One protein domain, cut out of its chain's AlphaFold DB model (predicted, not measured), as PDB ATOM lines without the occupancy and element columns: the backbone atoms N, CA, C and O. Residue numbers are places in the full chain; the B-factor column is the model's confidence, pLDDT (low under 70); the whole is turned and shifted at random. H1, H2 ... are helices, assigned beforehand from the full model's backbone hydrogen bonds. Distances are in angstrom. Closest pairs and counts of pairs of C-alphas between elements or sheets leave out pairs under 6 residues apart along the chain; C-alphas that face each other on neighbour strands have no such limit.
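This is residues 4 to 72 of the 205 residues of the protein "E21" of uncultured bacterium (UniProt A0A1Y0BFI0). This is a domain of little regular structure: a long stretch, residues 4 to 34, runs out along the longest axis and folds back through a loop, of which residues 22 to 29 stick out, to two short helices set steeply to each other. The printed part has 69 residues, 16 of them in the named helices H1 and H2, in that order, with no named strand; the class is all helix. It is only just compact, close to loose, with a radius of gyration of the C-alphas of 13.2 A, and elongated, spanning 43 by 25 by 21 A.

H1, residues 35 to 42, begins at C-alpha 35 (-48.251, 45.489, 38.652) and is 10.3 A long. H2, residues 55 to 62, is also 10.3 A long and ends at C-alpha 62 (-47.995, 47.994, 47.936).

H1 and H2 are close but not clearly touching; their closest C-alphas, of Asp 35 and Ile 59, are 7.7 A apart. They run the same way at a steep tilt of 56 degrees. In both, every O i to N i+4 pair is within hydrogen-bond range.

The C-alphas of Ser 4 and Asp 24, the two farthest apart, are 43.2 A apart. The printed part has no cut. The link from H1 to H2 is long, 12 residues. Residues 17 to 29 have pLDDT under 70.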
ATOM      1  N   SER A   4     -27.357  54.036  24.990       89.12
ATOM      2  CA  SER A   4     -26.621  52.823  24.606       89.12
ATOM      3  C   SER A   4     -26.161  51.957  25.783       89.12
ATOM      4  O   SER A   4     -25.758  50.816  25.569       89.12
ATOM      5  N   ASP A   5     -26.182  52.491  27.007       90.81
ATOM      6  CA  ASP A   5     -25.775  51.772  28.218       90.81
ATOM      7  C   ASP A   5     -26.942  50.986  28.841       90.81
ATOM      8  O   ASP A   5     -26.738  50.271  29.824       90.81
ATOM      9  N   VAL A   6     -28.162  51.115  28.301       91.56
ATOM     10  CA  VAL A   6     -29.345  50.387  28.771       91.56
ATOM     11  C   VAL A   6     -29.846  49.404  27.718       91.56
ATOM     12  O   VAL A   6     -29.749  49.628  26.514       91.56
ATOM     13  N   ARG A   7     -30.412  48.290  28.183       92.88
ATOM     14  CA  ARG A   7     -31.095  47.318  27.331       92.88
ATOM     15  C   ARG A   7     -32.593  47.415  27.575       92.88
ATOM     16  O   ARG A   7     -33.059  47.070  28.656       92.88
ATOM     17  N   PHE A   8     -33.344  47.818  26.555       91.19
ATOM     18  CA  PHE A   8     -34.799  47.719  26.586       91.19
ATOM     19  C   PHE A   8     -35.224  46.251  26.468       91.19
ATOM     20  O   PHE A   8     -34.742  45.517  25.600       91.19
ATOM     21  N   VAL A   9     -36.102  45.824  27.372       91.56
ATOM     22  CA  VAL A   9     -36.683  44.480  27.391       91.56
ATOM     23  C   VAL A   9     -38.149  44.609  27.015       91.56
ATOM     24  O   VAL A   9     -38.893  45.350  27.652       91.56
ATOM     25  N   GLU A  10     -38.556  43.909  25.960       90.19
ATOM     26  CA  GLU A  10     -39.964  43.809  25.594       90.19
ATOM     27  C   GLU A  10     -40.676  42.901  26.601       90.19
ATOM     28  O   GLU A  10     -40.273  41.756  26.813       90.19
ATOM     29  N   MET A  11     -41.720  43.430  27.233       86.56
ATOM     30  CA  MET A  11     -42.522  42.721  28.225       86.56
ATOM     31  C   MET A  11     -43.945  42.568  27.696       86.56
ATOM     32  O   MET A  11     -44.519  43.508  27.146       86.56
ATOM     33  N   THR A  12     -44.531  41.387  27.874       82.88
ATOM     34  CA  THR A  12     -45.925  41.142  27.499       82.88
ATOM     35  C   THR A  12     -46.834  41.431  28.686       82.88
ATOM     36  O   THR A  12     -46.869  40.668  29.648       82.88
ATOM     37  N   ILE A  13     -47.604  42.513  28.590       80.31
ATOM     38  CA  ILE A  13     -48.667  42.837  29.544       80.31
ATOM     39  C   ILE A  13     -49.950  42.174  29.038       80.31
ATOM     40  O   ILE A  13     -50.470  42.543  27.986       80.31
ATOM     41  N   ASN A  14     -50.434  41.167  29.767       78.31
ATOM     42  CA  ASN A  14     -51.661  40.435  29.424       78.31
ATOM     43  C   ASN A  14     -52.913  41.019  30.101       78.31
ATOM     44  O   ASN A  14     -54.008  40.475  29.944       78.31
ATOM     45  N   ASP A  15     -52.751  42.099  30.865       73.69
ATOM     46  CA  ASP A  15     -53.839  42.747  31.583       73.69
ATOM     47  C   ASP A  15     -54.756  43.503  30.617       73.69
ATOM     48  O   ASP A  15     -54.305  44.162  29.674       73.69
ATOM     49  N   ASP A  16     -56.063  43.455  30.877       74.50
ATOM     50  CA  ASP A  16     -57.021  44.297  30.164       74.50
ATOM     51  C   ASP A  16     -56.935  45.742  30.679       74.50
ATOM     52  O   ASP A  16     -57.681  46.198  31.555       74.50
ATOM     53  N   MET A  17     -55.983  46.480  30.111       67.69
ATOM     54  CA  MET A  17     -55.751  47.889  30.417       67.69
ATOM     55  C   MET A  17     -56.974  48.754  30.100       67.69
ATOM     56  O   MET A  17     -57.174  49.773  30.747       67.69
ATOM     57  N   HIS A  18     -57.822  48.360  29.145       68.12
ATOM     58  CA  HIS A  18     -59.034  49.108  28.817       68.12
ATOM     59  C   HIS A  18     -60.210  48.740  29.726       68.12
ATOM     60  O   HIS A  18     -60.953  49.630  30.134       68.12
ATOM     61  N   GLY A  19     -60.340  47.472  30.117       65.94
ATOM     62  CA  GLY A  19     -61.329  47.001  31.092       65.94
ATOM     63  C   GLY A  19     -61.083  47.490  32.522       65.94
ATOM     64  O   GLY A  19     -61.982  47.435  33.366       65.94
ATOM     65  N   SER A  20     -59.885  48.005  32.807       61.31
ATOM     66  CA  SER A  20     -59.550  48.661  34.075       61.31
ATOM     67  C   SER A  20     -59.803  50.176  34.083       61.31
ATOM     68  O   SER A  20     -59.884  50.760  35.167       61.31
ATOM     69  N   ILE A  21     -60.012  50.812  32.921       61.69
ATOM     70  CA  ILE A  21     -60.323  52.246  32.828       61.69
ATOM     71  C   ILE A  21     -61.792  52.476  33.203       61.69
ATOM     72  O   ILE A  21     -62.705  52.008  32.529       61.69
ATOM     73  N   ASN A  22     -62.018  53.239  34.276       59.78
ATOM     74  CA  ASN A  22     -63.325  53.749  34.705       59.78
ATOM     75  C   ASN A  22     -64.436  52.702  34.886       59.78
ATOM     76  O   ASN A  22     -65.592  52.997  34.601       59.78
ATOM     77  N   ALA A  23     -64.137  51.508  35.408       58.06
ATOM     78  CA  ALA A  23     -65.164  50.498  35.696       58.06
ATOM     79  C   ALA A  23     -65.989  50.881  36.950       58.06
ATOM     80  O   ALA A  23     -65.785  50.376  38.053       58.06
ATOM     81  N   ASP A  24     -66.866  51.857  36.735       57.94
ATOM     82  CA  ASP A  24     -67.839  52.521  37.601       57.94
ATOM     83  C   ASP A  24     -67.257  53.328  38.785       57.94
ATOM     84  O   ASP A  24     -67.890  53.492  39.828       57.94
ATOM     85  N   LEU A  25     -66.082  53.940  38.520       56.59
ATOM     86  CA  LEU A  25     -65.367  55.001  39.281       56.59
ATOM     87  C   LEU A  25     -64.526  54.541  40.498       56.59
ATOM     88  O   LEU A  25     -64.500  55.207  41.531       56.59
ATOM     89  N   LYS A  26     -63.891  53.368  40.409       57.56
ATOM     90  CA  LYS A  26     -63.592  52.461  41.539       57.56
ATOM     91  C   LYS A  26     -62.952  53.034  42.821       57.56
ATOM     92  O   LYS A  26     -61.906  53.672  42.810       57.56
ATOM     93  N   GLN A  27     -63.523  52.584  43.948       56.69
ATOM     94  CA  GLN A  27     -62.894  52.462  45.274       56.69
ATOM     95  C   GLN A  27     -62.624  50.978  45.599       56.69
ATOM     96  O   GLN A  27     -63.427  50.118  45.234       56.69
ATOM     97  N   GLY A  28     -61.535  50.691  46.324       59.84
ATOM     98  CA  GLY A  28     -61.122  49.342  46.749       59.84
ATOM     99  C   GLY A  28     -59.721  48.954  46.258       59.84
ATOM    100  O   GLY A  28     -59.093  49.707  45.517       59.84
ATOM    101  N   ASP A  29     -59.221  47.790  46.683       64.94
ATOM    102  CA  ASP A  29     -57.950  47.243  46.188       64.94
ATOM    103  C   ASP A  29     -58.126  46.779  44.735       64.94
ATOM    104  O   ASP A  29     -58.990  45.952  44.434       64.94
ATOM    105  N   ARG A  30     -57.350  47.363  43.821       74.38
ATOM    106  CA  ARG A  30     -57.383  47.065  42.383       74.38
ATOM    107  C   ARG A  30     -55.973  46.818  41.851       74.38
ATOM    108  O   ARG A  30     -55.026  47.375  42.413       74.38
ATOM    109  N   PRO A  31     -55.817  46.086  40.739       77.50
ATOM    110  CA  PRO A  31     -54.538  46.032  40.048       77.50
ATOM    111  C   PRO A  31     -54.061  47.439  39.658       77.50
ATOM    112  O   PRO A  31     -54.869  48.279  39.239       77.50
ATOM    113  N   SER A  32     -52.774  47.713  39.860       84.50
ATOM    114  CA  SER A  32     -52.106  48.912  39.346       84.50
ATOM    115  C   SER A  32     -51.817  48.731  37.860       84.50
ATOM    116  O   SER A  32     -51.570  47.617  37.409       84.50
ATOM    117  N   LEU A  33     -51.740  49.841  37.121       83.38
ATOM    118  CA  LEU A  33     -51.245  49.851  35.738       83.38
ATOM    119  C   LEU A  33     -49.799  49.333  35.597       83.38
ATOM    120  O   LEU A  33     -49.359  49.114  34.476       83.38
ATOM    121  N   TYR A  34     -49.070  49.194  36.709       90.19
ATOM    122  CA  TYR A  34     -47.662  48.791  36.744       90.19
ATOM    123  C   TYR A  34     -47.418  47.476  37.493       90.19
ATOM    124  O   TYR A  34     -46.263  47.150  37.757       90.19
ATOM    125  N   ASP A  35     -48.459  46.736  37.897       88.88
ATOM    126  CA  ASP A  35     -48.251  45.489  38.652       88.88
ATOM    127  C   ASP A  35     -47.433  44.478  37.816       88.88
ATOM    128  O   ASP A  35     -46.485  43.886  38.334       88.88
ATOM    129  N   ALA A  36     -47.704  44.365  36.508       89.94
ATOM    130  CA  ALA A  36     -46.932  43.521  35.592       89.94
ATOM    131  C   ALA A  36     -45.449  43.940  35.507       89.94
ATOM    132  O   ALA A  36     -44.555  43.099  35.631       89.94
ATOM    133  N   ASP A  37     -45.170  45.238  35.351       92.56
ATOM    134  CA  ASP A  37     -43.811  45.794  35.342       92.56
ATOM    135  C   ASP A  37     -43.071  45.485  36.653       92.56
ATOM    136  O   ASP A  37     -41.911  45.064  36.655       92.56
ATOM    137  N   VAL A  38     -43.751  45.655  37.790       94.19
ATOM    138  CA  VAL A  38     -43.191  45.353  39.110       94.19
ATOM    139  C   VAL A  38     -42.903  43.858  39.255       94.19
ATOM    140  O   VAL A  38     -41.861  43.496  39.800       94.19
ATOM    141  N   ASP A  39     -43.748  42.974  38.732       92.81
ATOM    142  CA  ASP A  39     -43.500  41.532  38.761       92.81
ATOM    143  C   ASP A  39     -42.267  41.125  37.944       92.81
ATOM    144  O   ASP A  39     -41.535  40.216  38.351       92.81
ATOM    145  N   HIS A  40     -41.996  41.782  36.812       93.88
ATOM    146  CA  HIS A  40     -40.752  41.585  36.056       93.88
ATOM    147  C   HIS A  40     -39.522  42.065  36.843       93.88
ATOM    148  O   HIS A  40     -38.514  41.355  36.909       93.88
ATOM    149  N   LEU A  41     -39.624  43.221  37.509       95.50
ATOM    150  CA  LEU A  41     -38.568  43.742  38.384       95.50
ATOM    151  C   LEU A  41     -38.272  42.780  39.547       95.50
ATOM    152  O   LEU A  41     -37.119  42.473  39.838       95.50
ATOM    153  N   LEU A  42     -39.311  42.257  40.201       95.88
ATOM    154  CA  LEU A  42     -39.178  41.353  41.348       95.88
ATOM    155  C   LEU A  42     -38.626  39.972  40.973       95.88
ATOM    156  O   LEU A  42     -38.024  39.312  41.823       95.88
ATOM    157  N   ARG A  43     -38.819  39.537  39.723       95.38
ATOM    158  CA  ARG A  43     -38.209  38.321  39.161       95.38
ATOM    159  C   ARG A  43     -36.760  38.523  38.706       95.38
ATOM    160  O   ARG A  43     -36.096  37.539  38.391       95.38
ATOM    161  N   GLY A  44     -36.261  39.762  38.702       95.38
ATOM    162  CA  GLY A  44     -34.915  40.095  38.230       95.38
ATOM    163  C   GLY A  44     -34.768  40.023  36.709       95.38
ATOM    164  O   GLY A  44     -33.663  39.839  36.210       95.38
ATOM    165  N   GLU A  45     -35.875  40.126  35.970       94.94
ATOM    166  CA  GLU A  45     -35.866  40.127  34.500       94.94
ATOM    167  C   GLU A  45     -35.487  41.503  33.935       94.94
ATOM    168  O   GLU A  45     -34.954  41.601  32.829       94.94
ATOM    169  N   VAL A  46     -35.728  42.556  34.719       95.75
ATOM    170  CA  VAL A  46     -35.313  43.939  34.464       95.75
ATOM    171  C   VAL A  46     -34.765  44.556  35.751       95.75
ATOM    172  O   VAL A  46     -35.187  44.190  36.845       95.75
ATOM    173  N   ASP A  47     -33.853  45.520  35.623       94.88
ATOM    174  CA  ASP A  47     -33.239  46.208  36.771       94.88
ATOM    175  C   ASP A  47     -33.988  47.486  37.188       94.88
ATOM    176  O   ASP A  47     -33.826  47.986  38.306       94.88
ATOM    177  N   ALA A  48     -34.795  48.047  36.285       94.69
ATOM    178  CA  ALA A  48     -35.550  49.273  36.501       94.69
ATOM    179  C   ALA A  48     -36.814  49.302  35.634       94.69
ATOM    180  O   ALA A  48     -36.836  48.766  34.528       94.69
ATOM    181  N   ILE A  49     -37.841  49.984  36.139       94.00
ATOM    182  CA  ILE A  49     -39.106  50.245  35.443       94.00
ATOM    183  C   ILE A  49     -39.450  51.732  35.552       94.00
ATOM    184  O   ILE A  49     -39.007  52.416  36.482       94.00
ATOM    185  N   PHE A  50     -40.246  52.236  34.610       91.38
ATOM    186  CA  PHE A  50     -40.735  53.612  34.615       91.38
ATOM    187  C   PHE A  50     -42.206  53.659  35.030       91.38
ATOM    188  O   PHE A  50     -43.061  53.069  34.375       91.38
ATOM    189  N   CYS A  51     -42.510  54.437  36.069       91.12
ATOM    190  CA  CYS A  51     -43.870  54.627  36.570       91.12
ATOM    191  C   CYS A  51     -44.206  56.125  36.638       91.12
ATOM    192  O   CYS A  51     -43.329  56.944  36.915       91.12
ATOM    193  N   LYS A  52     -45.472  56.499  36.412       89.12
ATOM    194  CA  LYS A  52     -45.937  57.900  36.460       89.12
ATOM    195  C   LYS A  52     -47.328  58.051  37.083       89.12
ATOM    196  O   LYS A  52     -48.031  57.070  37.306       89.12
ATOM    197  N   ASN A  53     -47.743  59.304  37.296       87.69
ATOM    198  CA  ASN A  53     -49.006  59.704  37.938       87.69
ATOM    199  C   ASN A  53     -49.129  59.213  39.399       87.69
ATOM    200  O   ASN A  53     -48.147  58.823  40.027       87.69
ATOM    201  N   ALA A  54     -50.355  59.230  39.936       89.50
ATOM    202  CA  ALA A  54     -50.657  58.836  41.314       89.50
ATOM    203  C   ALA A  54     -50.351  57.367  41.638       89.50
ATOM    204  O   ALA A  54     -50.128  57.010  42.792       89.50
ATOM    205  N   GLU A  55     -50.306  56.525  40.607       88.56
ATOM    206  CA  GLU A  55     -49.960  55.106  40.691       88.56
ATOM    207  C   GLU A  55     -48.582  54.870  41.320       88.56
ATOM    208  O   GLU A  55     -48.379  53.856  41.981       88.56
ATOM    209  N   VAL A  56     -47.652  55.827  41.197       90.94
ATOM    210  CA  VAL A  56     -46.338  55.749  41.854       90.94
ATOM    211  C   VAL A  56     -46.493  55.618  43.372       90.94
ATOM    212  O   VAL A  56     -45.816  54.801  43.993       90.94
ATOM    213  N   GLY A  57     -47.416  56.370  43.977       89.81
ATOM    214  CA  GLY A  57     -47.697  56.271  45.409       89.81
ATOM    215  C   GLY A  57     -48.311  54.919  45.779       89.81
ATOM    216  O   GLY A  57     -47.893  54.296  46.762       89.81
ATOM    217  N   LEU A  58     -49.225  54.410  44.941       89.31
ATOM    218  CA  LEU A  58     -49.849  53.101  45.132       89.31
ATOM    219  C   LEU A  58     -48.804  51.977  45.136       89.31
ATOM    220  O   LEU A  58     -48.740  51.219  46.110       89.31
ATOM    221  N   ILE A  59     -47.959  51.892  44.104       92.44
ATOM    222  CA  ILE A  59     -46.949  50.828  44.000       92.44
ATOM    223  C   ILE A  59     -45.884  50.943  45.095       92.44
ATOM    224  O   ILE A  59     -45.467  49.927  45.650       92.44
ATOM    225  N   GLN A  60     -45.481  52.162  45.481       91.75
ATOM    226  CA  GLN A  60     -44.509  52.354  46.560       91.75
ATOM    227  C   GLN A  60     -45.025  51.805  47.891       91.75
ATOM    228  O   GLN A  60     -44.256  51.198  48.636       91.75
ATOM    229  N   ARG A  61     -46.317  51.987  48.188       89.75
ATOM    230  CA  ARG A  61     -46.932  51.396  49.382       89.75
ATOM    231  C   ARG A  61     -47.102  49.888  49.259       89.75
ATOM    232  O   ARG A  61     -46.737  49.167  50.183       89.75
ATOM    233  N   ARG A  62     -47.666  49.414  48.145       90.12
ATOM    234  CA  ARG A  62     -47.995  47.994  47.936       90.12
ATOM    235  C   ARG A  62     -46.754  47.105  47.997       90.12
ATOM    236  O   ARG A  62     -46.795  46.027  48.579       90.12
ATOM    237  N   TYR A  63     -45.645  47.584  47.441       93.31
ATOM    238  CA  TYR A  63     -44.385  46.850  47.348       93.31
ATOM    239  C   TYR A  63     -43.300  47.425  48.272       93.31
ATOM    240  O   TYR A  63     -42.102  47.286  48.004       93.31
ATOM    241  N   ALA A  64     -43.706  48.073  49.370       94.25
ATOM    242  CA  ALA A  64     -42.794  48.671  50.337       94.25
ATOM    243  C   ALA A  64     -41.740  47.660  50.824       94.25
ATOM    244  O   ALA A  64     -42.049  46.525  51.184       94.25
ATOM    245  N   GLY A  65     -40.469  48.070  50.803       95.69
ATOM    246  CA  GLY A  65     -39.331  47.224  51.180       95.69
ATOM    247  C   GLY A  65     -38.883  46.219  50.112       95.69
ATOM    248  O   GLY A  65     -37.830  45.610  50.278       95.69
ATOM    249  N   ARG A  66     -39.633  46.064  49.012       96.62
ATOM    250  CA  ARG A  66     -39.272  45.192  47.879       96.62
ATOM    251  C   ARG A  66     -38.778  45.975  46.667       96.62
ATOM    252  O   ARG A  66     -37.926  45.488  45.936       96.62
ATOM    253  N   ILE A  67     -39.290  47.188  46.482       95.88
ATOM    254  CA  ILE A  67     -38.844  48.127  45.449       95.88
ATOM    255  C   ILE A  67     -38.406  49.446  46.089       95.88
ATOM    256  O   ILE A  67     -38.785  49.768  47.219       95.88
ATOM    257  N   ARG A  68     -37.624  50.241  45.356       94.31
ATOM    258  CA  ARG A  68     -37.247  51.600  45.762       94.31
ATOM    259  C   ARG A  68     -37.238  52.541  44.564       94.31
ATOM    260  O   ARG A  68     -36.824  52.156  43.475       94.31
ATOM    261  N   LYS A  69     -37.644  53.792  44.785       92.44
ATOM    262  CA  LYS A  69     -37.531  54.858  43.785       92.44
ATOM    263  C   LYS A  69     -36.051  55.204  43.598       92.44
ATOM    264  O   LYS A  69     -35.392  55.580  44.564       92.44
ATOM    265  N   LEU A  70     -35.537  55.036  42.380       91.44
ATOM    266  CA  LEU A  70     -34.146  55.362  42.035       91.44
ATOM    267  C   LEU A  70     -33.978  56.848  41.722       91.44
ATOM    268  O   LEU A  70     -32.985  57.452  42.117       91.44
ATOM    269  N   TYR A  71     -34.957  57.421  41.025       88.56
ATOM    270  CA  TYR A  71     -34.928  58.796  40.561       88.56
ATOM    271  C   TYR A  71     -36.340  59.378  40.517       88.56
ATOM    272  O   TYR A  71     -37.301  58.656  40.249       88.56
ATOM    273  N   ASP A  72     -36.458  60.673  40.798       86.88
ATOM    274  CA  ASP A  72     -37.718  61.407  40.749       86.88
ATOM    275  C   ASP A  72     -37.587  62.591  39.787       86.88
ATOM    276  O   ASP A  72     -36.989  63.614  40.125       86.88
TER     277      ASP A  72